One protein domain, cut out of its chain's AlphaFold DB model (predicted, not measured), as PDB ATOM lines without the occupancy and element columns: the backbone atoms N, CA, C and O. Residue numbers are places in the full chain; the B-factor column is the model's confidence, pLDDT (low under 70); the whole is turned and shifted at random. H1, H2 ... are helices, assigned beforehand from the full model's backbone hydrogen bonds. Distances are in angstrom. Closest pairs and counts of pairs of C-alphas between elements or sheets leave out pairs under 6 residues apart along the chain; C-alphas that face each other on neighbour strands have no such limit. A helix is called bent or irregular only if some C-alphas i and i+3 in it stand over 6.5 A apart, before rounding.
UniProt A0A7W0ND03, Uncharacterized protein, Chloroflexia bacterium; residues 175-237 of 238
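AT A GLANCE: This is residues 175 to 237 of the 238 residues of an uncharacterized protein of Chloroflexia bacterium (UniProt A0A7W0ND03). A long helix, H2, makes the longest axis, and a second helix, H1, meets it near one end, the two forming a V whose free arm, residues 175 to 185 of H1, sticks out. At the other end of H2 the short helix H3 folds back and packs on the second half of H2, residues 212 to 220, well away from H1. The printed part has 63 residues with three named helices, in the order H1, H2, H3, and no named strand; the class is all helix. The whole is loose, with a radius of gyration of the C-alphas of 15.2 A, and spans 42 by 28 by 15 A, an outline that is only just flat.

IN THESE COORDINATES: H2, the longest helix, holds residues 200 to 223 and measures 33.1 A from its first C-alpha at (107.996, -23.851, 19.911) to its last at (96.559, -9.732, -7.758). It has a kink of 27 degrees near residue 217, and it is irregular, but only just: C-alphas 218 and 221 are 6.6 A apart. H1 holds residues 175 to 194, 29.0 A from first to last C-alpha, and begins with C-alpha 175 at (90.530, -6.314, 21.006). H3 holds residues 225 to 235, 15.4 A long, and ends with C-alpha 235 at (107.639, -10.283, 2.806).

HOW THE PARTS SIT: H2 touches both other helices. With residues 212 to 220 alone it touches H3, and the closest C-alphas, those of Val 216 and Ala 228, are 5.3 A apart. H2 and H3 run opposite ways at a steep tilt of 44 degrees and form a helical hairpin, with centres 11.0 A apart. With residues 200 to 203 alone H2 touches residues 189 to 193 of H1, and the closest C-alphas are those of Asp 193 and Arg 200, 5.7 A apart. H1 and H2 run opposite ways at a steep tilt of 41 degrees and form a second helical hairpin, with centres 19.6 A apart. H1 and H3 are apart. In H1 and H3 every pair of O i and N i+4 is within hydrogen-bond range; in H2 18 of 20 are.

THE WHOLE: The two C-alphas farthest apart, those of Ala 195 and Val 223, are 43.4 A from each other. Residues 175 to 185, which belong to H1, stand free; the body without them spans 43 by 17 by 13 A. The printed part has no cut, and the links H1 to H2 and H2 to H3 are both tight, with 5 residues and 1 residue. The mean pLDDT of the printed part is 79.5, and it is under 70 at residue 175 and at residues 235 to 237.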
ATOM      1  N   GLY A 175      89.095  -6.534  21.188       69.88
ATOM      2  CA  GLY A 175      90.530  -6.314  21.006       69.88
ATOM      3  C   GLY A 175      91.343  -6.714  22.239       69.88
ATOM      4  O   GLY A 175      92.333  -7.435  22.122       69.88
ATOM      5  N   ILE A 176      90.900  -6.306  23.431       72.75
ATOM      6  CA  ILE A 176      91.530  -6.679  24.706       72.75
ATOM      7  C   ILE A 176      91.466  -8.196  24.914       72.75
ATOM      8  O   ILE A 176      92.459  -8.807  25.313       72.75
ATOM      9  N   GLU A 177      90.330  -8.825  24.619       72.69
ATOM     10  CA  GLU A 177      90.163 -10.273  24.724       72.69
ATOM     11  C   GLU A 177      91.095 -11.020  23.764       72.69
ATOM     12  O   GLU A 177      91.784 -11.946  24.192       72.69
ATOM     13  N   ALA A 178      91.205 -10.578  22.509       73.44
ATOM     14  CA  ALA A 178      92.121 -11.167  21.536       73.44
ATOM     15  C   ALA A 178      93.583 -11.106  22.011       73.44
ATOM     16  O   ALA A 178      94.304 -12.103  21.929       73.44
ATOM     17  N   VAL A 179      94.008  -9.970  22.577       75.12
ATOM     18  CA  VAL A 179      95.354  -9.815  23.153       75.12
ATOM     19  C   VAL A 179      95.557 -10.758  24.342       75.12
ATOM     20  O   VAL A 179      96.575 -11.445  24.420       75.12
ATOM     21  N   LEU A 180      94.589 -10.839  25.259       75.50
ATOM     22  CA  LEU A 180      94.678 -11.717  26.430       75.50
ATOM     23  C   LEU A 180      94.719 -13.200  26.047       75.50
ATOM     24  O   LEU A 180      95.466 -13.969  26.656       75.50
ATOM     25  N   VAL A 181      93.936 -13.611  25.051       78.31
ATOM     26  CA  VAL A 181      93.957 -14.978  24.519       78.31
ATOM     27  C   VAL A 181      95.302 -15.269  23.857       78.31
ATOM     28  O   VAL A 181      95.892 -16.307  24.152       78.31
ATOM     29  N   GLY A 182      95.834 -14.342  23.054       75.00
ATOM     30  CA  GLY A 182      97.163 -14.470  22.452       75.00
ATOM     31  C   GLY A 182      98.263 -14.685  23.495       75.00
ATOM     32  O   GLY A 182      99.024 -15.644  23.405       75.00
ATOM     33  N   LEU A 183      98.282 -13.871  24.555       76.44
ATOM     34  CA  LEU A 183      99.247 -14.012  25.654       76.44
ATOM     35  C   LEU A 183      99.115 -15.347  26.408       76.44
ATOM     36  O   LEU A 183     100.115 -15.911  26.853       76.44
ATOM     37  N   ARG A 184      97.891 -15.871  26.564       76.31
ATOM     38  CA  ARG A 184      97.663 -17.190  27.180       76.31
ATOM     39  C   ARG A 184      98.176 -18.326  26.300       76.31
ATOM     40  O   ARG A 184      98.746 -19.273  26.837       76.31
ATOM     41  N   LEU A 185      97.966 -18.238  24.986       76.81
ATOM     42  CA  LEU A 185      98.459 -19.227  24.028       76.81
ATOM     43  C   LEU A 185      99.989 -19.245  23.991       76.81
ATOM     44  O   LEU A 185     100.565 -20.321  24.091       76.81
ATOM     45  N   GLU A 186     100.636 -18.079  23.962       77.94
ATOM     46  CA  GLU A 186     102.099 -17.958  24.060       77.94
ATOM     47  C   GLU A 186     102.648 -18.625  25.327       77.94
ATOM     48  O   GLU A 186     103.537 -19.474  25.263       77.94
ATOM     49  N   GLY A 187     102.055 -18.323  26.487       80.25
ATOM     50  CA  GLY A 187     102.466 -18.946  27.746       80.25
ATOM     51  C   GLY A 187     102.260 -20.467  27.769       80.25
ATOM     52  O   GLY A 187     103.057 -21.185  28.373       80.25
ATOM     53  N   LEU A 188     101.213 -20.971  27.108       78.06
ATOM     54  CA  LEU A 188     100.965 -22.407  26.975       78.06
ATOM     55  C   LEU A 188     101.989 -23.073  26.047       78.06
ATOM     56  O   LEU A 188     102.505 -24.133  26.395       78.06
ATOM     57  N   ILE A 189     102.301 -22.458  24.904       80.50
ATOM     58  CA  ILE A 189     103.315 -22.950  23.961       80.50
ATOM     59  C   ILE A 189     104.668 -23.057  24.669       80.50
ATOM     60  O   ILE A 189     105.302 -24.108  24.613       80.50
ATOM     61  N   ASP A 190     105.061 -22.031  25.426       78.75
ATOM     62  CA  ASP A 190     106.299 -22.047  26.211       78.75
ATOM     63  C   ASP A 190     106.313 -23.144  27.283       78.75
ATOM     64  O   ASP A 190     107.344 -23.778  27.524       78.75
ATOM     65  N   ALA A 191     105.181 -23.388  27.946       76.88
ATOM     66  CA  ALA A 191     105.076 -24.454  28.936       76.88
ATOM     67  C   ALA A 191     105.204 -25.846  28.293       76.88
ATOM     68  O   ALA A 191     105.879 -26.717  28.847       76.88
ATOM     69  N   LEU A 192     104.599 -26.049  27.119       83.56
ATOM     70  CA  LEU A 192     104.663 -27.307  26.372       83.56
ATOM     71  C   LEU A 192     106.050 -27.563  25.759       83.56
ATOM     72  O   LEU A 192     106.479 -28.721  25.716       83.56
ATOM     73  N   ASP A 193     106.761 -26.508  25.352       84.25
ATOM     74  CA  ASP A 193     108.147 -26.573  24.869       84.25
ATOM     75  C   ASP A 193     109.103 -26.973  25.991       84.25
ATOM     76  O   ASP A 193     109.869 -27.930  25.858       84.25
ATOM     77  N   ARG A 194     108.969 -26.344  27.166       80.44
ATOM     78  CA  ARG A 194     109.743 -26.718  28.362       80.44
ATOM     79  C   ARG A 194     109.443 -28.133  28.848       80.44
ATOM     80  O   ARG A 194     110.343 -28.806  29.341       80.44
ATOM     81  N   ALA A 195     108.200 -28.589  28.705       83.06
ATOM     82  CA  ALA A 195     107.804 -29.961  29.010       83.06
ATOM     83  C   ALA A 195     108.254 -30.974  27.937       83.06
ATOM     84  O   ALA A 195     108.025 -32.172  28.096       83.06
ATOM     85  N   GLY A 196     108.854 -30.520  26.828       83.88
ATOM     86  CA  GLY A 196     109.289 -31.366  25.715       83.88
ATOM     87  C   GLY A 196     108.144 -32.024  24.939       83.88
ATOM     88  O   GLY A 196     108.384 -32.949  24.169       83.88
ATOM     89  N   THR A 197     106.904 -31.574  25.152       85.31
ATOM     90  CA  THR A 197     105.694 -32.159  24.552       85.31
ATOM     91  C   THR A 197     105.404 -31.562  23.174       85.31
ATOM     92  O   THR A 197     104.933 -32.264  22.283       85.31
ATOM     93  N   LEU A 198     105.713 -30.278  22.977       84.88
ATOM     94  CA  LEU A 198     105.525 -29.568  21.712       84.88
ATOM     95  C   LEU A 198     106.635 -28.537  21.549       84.88
ATOM     96  O   LEU A 198     106.753 -27.656  22.387       84.88
ATOM     97  N   ARG A 199     107.426 -28.618  20.475       85.81
ATOM     98  CA  ARG A 199     108.498 -27.642  20.250       85.81
ATOM     99  C   ARG A 199     107.940 -26.314  19.761       85.81
ATOM    100  O   ARG A 199     107.167 -26.305  18.803       85.81
ATOM    101  N   ARG A 200     108.404 -25.203  20.335       80.88
ATOM    102  CA  ARG A 200     107.996 -23.851  19.911       80.88
ATOM    103  C   ARG A 200     108.243 -23.611  18.419       80.88
ATOM    104  O   ARG A 200     107.347 -23.154  17.723       80.88
ATOM    105  N   SER A 201     109.398 -24.049  17.912       84.75
ATOM    106  CA  SER A 201     109.731 -23.951  16.483       84.75
ATOM    107  C   SER A 201     108.683 -24.612  15.584       84.75
ATOM    108  O   SER A 201     108.354 -24.091  14.533       84.75
ATOM    109  N   THR A 202     108.109 -25.741  16.013       84.38
ATOM    110  CA  THR A 202     107.066 -26.439  15.251       84.38
ATOM    111  C   THR A 202     105.761 -25.648  15.219       84.38
ATOM    112  O   THR A 202     105.062 -25.669  14.211       84.38
ATOM    113  N   VAL A 203     105.424 -24.944  16.300       83.06
ATOM    114  CA  VAL A 203     104.237 -24.081  16.343       83.06
ATOM    115  C   VAL A 203     104.425 -22.862  15.450       83.06
ATOM    116  O   VAL A 203     103.529 -22.552  14.667       83.06
ATOM    117  N   ASP A 204     105.597 -22.231  15.513       80.44
ATOM    118  CA  ASP A 204     105.943 -21.076  14.682       80.44
ATOM    119  C   ASP A 204     105.925 -21.444  13.187       80.44
ATOM    120  O   ASP A 204     105.335 -20.722  12.381       80.44
ATOM    121  N   ASP A 205     106.472 -22.607  12.819       82.94
ATOM    122  CA  ASP A 205     106.459 -23.114  11.441       82.94
ATOM    123  C   ASP A 205     105.028 -23.340  10.923       82.94
ATOM    124  O   ASP A 205     104.685 -22.938   9.807       82.94
ATOM    125  N   ILE A 206     104.161 -23.963  11.734       83.31
ATOM    126  CA  ILE A 206     102.753 -24.206  11.380       83.31
ATOM    127  C   ILE A 206     101.990 -22.883  11.269       83.31
ATOM    128  O   ILE A 206     101.198 -22.695  10.345       83.31
ATOM    129  N   PHE A 207     102.227 -21.953  12.191       80.00
ATOM    130  CA  PHE A 207     101.589 -20.644  12.185       80.00
ATOM    131  C   PHE A 207     101.977 -19.834  10.943       80.00
ATOM    132  O   PHE A 207     101.104 -19.296  10.260       80.00
ATOM    133  N   LEU A 208     103.264 -19.811  10.594       78.75
ATOM    134  CA  LEU A 208     103.750 -19.179   9.370       78.75
ATOM    135  C   LEU A 208     103.160 -19.837   8.120       78.75
ATOM    136  O   LEU A 208     102.745 -19.131   7.202       78.75
ATOM    137  N   ALA A 209     103.062 -21.169   8.083       80.00
ATOM    138  CA  ALA A 209     102.424 -21.877   6.975       80.00
ATOM    139  C   ALA A 209     100.950 -21.467   6.801       80.00
ATOM    140  O   ALA A 209     100.525 -21.180   5.681       80.00
ATOM    141  N   LEU A 210     100.196 -21.356   7.899       82.38
ATOM    142  CA  LEU A 210      98.797 -20.919   7.882       82.38
ATOM    143  C   LEU A 210      98.642 -19.458   7.447       82.38
ATOM    144  O   LEU A 210      97.748 -19.150   6.659       82.38
ATOM    145  N   ILE A 211      99.507 -18.556   7.925       77.75
ATOM    146  CA  ILE A 211      99.524 -17.157   7.475       77.75
ATOM    147  C   ILE A 211      99.805 -17.091   5.977       77.75
ATOM    148  O   ILE A 211      99.101 -16.385   5.258       77.75
ATOM    149  N   ASN A 212     100.804 -17.836   5.504       78.31
ATOM    150  CA  ASN A 212     101.161 -17.888   4.091       78.31
ATOM    151  C   ASN A 212      99.975 -18.360   3.244       78.31
ATOM    152  O   ASN A 212      99.653 -17.736   2.234       78.31
ATOM    153  N   GLU A 213      99.304 -19.434   3.661       79.50
ATOM    154  CA  GLU A 213      98.148 -19.988   2.959       79.50
ATOM    155  C   GLU A 213      96.978 -18.997   2.920       79.50
ATOM    156  O   GLU A 213      96.436 -18.730   1.845       79.50
ATOM    157  N   ARG A 214      96.639 -18.380   4.059       82.94
ATOM    158  CA  ARG A 214      95.574 -17.369   4.133       82.94
ATOM    159  C   ARG A 214      95.887 -16.130   3.311       82.94
ATOM    160  O   ARG A 214      95.031 -15.678   2.558       82.94
ATOM    161  N   PHE A 215      97.106 -15.605   3.412       81.75
ATOM    162  CA  PHE A 215      97.521 -14.447   2.630       81.75
ATOM    163  C   PHE A 215      97.411 -14.740   1.133       81.75
ATOM    164  O   PHE A 215      96.880 -13.923   0.384       81.75
ATOM    165  N   VAL A 216      97.881 -15.909   0.676       80.00
ATOM    166  CA  VAL A 216      97.751 -16.289  -0.737       80.00
ATOM    167  C   VAL A 216      96.280 -16.397  -1.121       80.00
ATOM    168  O   VAL A 216      95.905 -15.855  -2.158       80.00
ATOM    169  N   ALA A 217      95.442 -17.036  -0.306       79.75
ATOM    170  CA  ALA A 217      94.017 -17.179  -0.586       79.75
ATOM    171  C   ALA A 217      93.297 -15.823  -0.703       79.75
ATOM    172  O   ALA A 217      92.527 -15.622  -1.641       79.75
ATOM    173  N   GLU A 218      93.586 -14.876   0.191       78.81
ATOM    174  CA  GLU A 218      92.962 -13.546   0.202       78.81
ATOM    175  C   GLU A 218      93.511 -12.616  -0.889       78.81
ATOM    176  O   GLU A 218      92.762 -11.842  -1.484       78.81
ATOM    177  N   ALA A 219      94.805 -12.704  -1.208       78.62
ATOM    178  CA  ALA A 219      95.432 -11.866  -2.229       78.62
ATOM    179  C   ALA A 219      95.195 -12.380  -3.661       78.62
ATOM    180  O   ALA A 219      95.163 -11.587  -4.604       78.62
ATOM    181  N   THR A 220      95.005 -13.692  -3.853       85.00
ATOM    182  CA  THR A 220      94.751 -14.313  -5.168       85.00
ATOM    183  C   THR A 220      93.627 -13.642  -5.972       85.00
ATOM    184  O   THR A 220      93.873 -13.342  -7.141       85.00
ATOM    185  N   PRO A 221      92.437 -13.341  -5.415       80.88
ATOM    186  CA  PRO A 221      91.380 -12.655  -6.165       80.88
ATOM    187  C   PRO A 221      91.721 -11.209  -6.560       80.88
ATOM    188  O   PRO A 221      91.080 -10.668  -7.456       80.88
ATOM    189  N   VAL A 222      92.719 -10.579  -5.928       87.88
ATOM    190  CA  VAL A 222      93.094  -9.177  -6.178       87.88
ATOM    191  C   VAL A 222      94.245  -9.064  -7.176       87.88
ATOM    192  O   VAL A 222      94.194  -8.249  -8.094       87.88
ATOM    193  N   VAL A 223      95.300  -9.865  -6.998       82.00
ATOM    194  CA  VAL A 223      96.559  -9.732  -7.758       82.00
ATOM    195  C   VAL A 223      96.920 -10.968  -8.583       82.00
ATOM    196  O   VAL A 223      97.888 -10.942  -9.343       82.00
ATOM    197  N   GLY A 224      96.149 -12.050  -8.461       85.19
ATOM    198  CA  GLY A 224      96.438 -13.339  -9.081       85.19
ATOM    199  C   GLY A 224      97.434 -14.187  -8.280       85.19
ATOM    200  O   GLY A 224      98.354 -13.689  -7.629       85.19
ATOM    201  N   GLU A 225      97.266 -15.508  -8.358       84.19
ATOM    202  CA  GLU A 225      97.957 -16.489  -7.506       84.19
ATOM    203  C   GLU A 225      99.492 -16.415  -7.604       84.19
ATOM    204  O   GLU A 225     100.198 -16.465  -6.596       84.19
ATOM    205  N   GLN A 226     100.033 -16.249  -8.819       86.88
ATOM    206  CA  GLN A 226     101.485 -16.174  -9.020       86.88
ATOM    207  C   GLN A 226     102.113 -14.927  -8.386       86.88
ATOM    208  O   GLN A 226     103.256 -14.985  -7.928       86.88
ATOM    209  N   VAL A 227     101.391 -13.804  -8.366       82.44
ATOM    210  CA  VAL A 227     101.863 -12.552  -7.760       82.44
ATOM    211  C   VAL A 227     101.733 -12.632  -6.241       82.44
ATOM    212  O   VAL A 227     102.683 -12.289  -5.539       82.44
ATOM    213  N   ALA A 228     100.628 -13.189  -5.735       79.94
ATOM    214  CA  ALA A 228     100.410 -13.431  -4.310       79.94
ATOM    215  C   ALA A 228     101.499 -14.332  -3.696       79.94
ATOM    216  O   ALA A 228     102.127 -13.960  -2.706       79.94
ATOM    217  N   LYS A 229     101.818 -15.470  -4.333       83.56
ATOM    218  CA  LYS A 229     102.895 -16.379  -3.885       83.56
ATOM    219  C   LYS A 229     104.278 -15.718  -3.895       83.56
ATOM    220  O   LYS A 229     105.105 -15.988  -3.026       83.56
ATOM    221  N   ARG A 230     104.541 -14.839  -4.867       82.56
ATOM    222  CA  ARG A 230     105.812 -14.101  -4.959       82.56
ATOM    223  C   ARG A 230     105.929 -13.034  -3.867       82.56
ATOM    224  O   ARG A 230     107.010 -12.868  -3.307       82.56
ATOM    225  N   ALA A 231     104.826 -12.358  -3.542       77.06
ATOM    226  CA  ALA A 231     104.762 -11.373  -2.465       77.06
ATOM    227  C   ALA A 231     105.002 -12.014  -1.089       77.06
ATOM    228  O   ALA A 231     105.822 -11.505  -0.331       77.06
ATOM    229  N   VAL A 232     104.396 -13.174  -0.810       79.75
ATOM    230  CA  VAL A 232     104.665 -13.945   0.421       79.75
ATOM    231  C   VAL A 232     106.152 -14.230   0.591       79.75
ATOM    232  O   VAL A 232     106.721 -13.917   1.632       79.75
ATOM    233  N   LYS A 233     106.803 -14.750  -0.457       77.50
ATOM    234  CA  LYS A 233     108.233 -15.085  -0.414       77.50
ATOM    235  C   LYS A 233     109.121 -13.862  -0.147       77.50
ATOM    236  O   LYS A 233     110.157 -13.988   0.495       77.50
ATOM    237  N   SER A 234     108.709 -12.686  -0.626       74.31
ATOM    238  CA  SER A 234     109.428 -11.422  -0.424       74.31
ATOM    239  C   SER A 234     109.209 -10.795   0.955       74.31
ATOM    240  O   SER A 234     110.098 -10.092   1.425       74.31
ATOM    241  N   ILE A 235     108.032 -10.967   1.561       67.94
ATOM    242  CA  ILE A 235     107.639 -10.283   2.806       67.94
ATOM    243  C   ILE A 235     107.982 -11.131   4.030       67.94
ATOM    244  O   ILE A 235     108.440 -10.601   5.037       67.94
ATOM    245  N   LEU A 236     107.769 -12.444   3.941       63.62
ATOM    246  CA  LEU A 236     107.898 -13.370   5.068       63.62
ATOM    247  C   LEU A 236     109.217 -14.155   5.055       63.62
ATOM    248  O   LEU A 236     109.409 -15.018   5.901       63.62
ATOM    249  N   GLY A 237     110.138 -13.812   4.143       61.31
ATOM    250  CA  GLY A 237     111.521 -14.290   4.148       61.31
ATOM    251  C   GLY A 237     111.646 -15.807   4.011       61.31
ATOM    252  O   GLY A 237     111.950 -16.489   4.984       61.31
TER     253      GLY A 237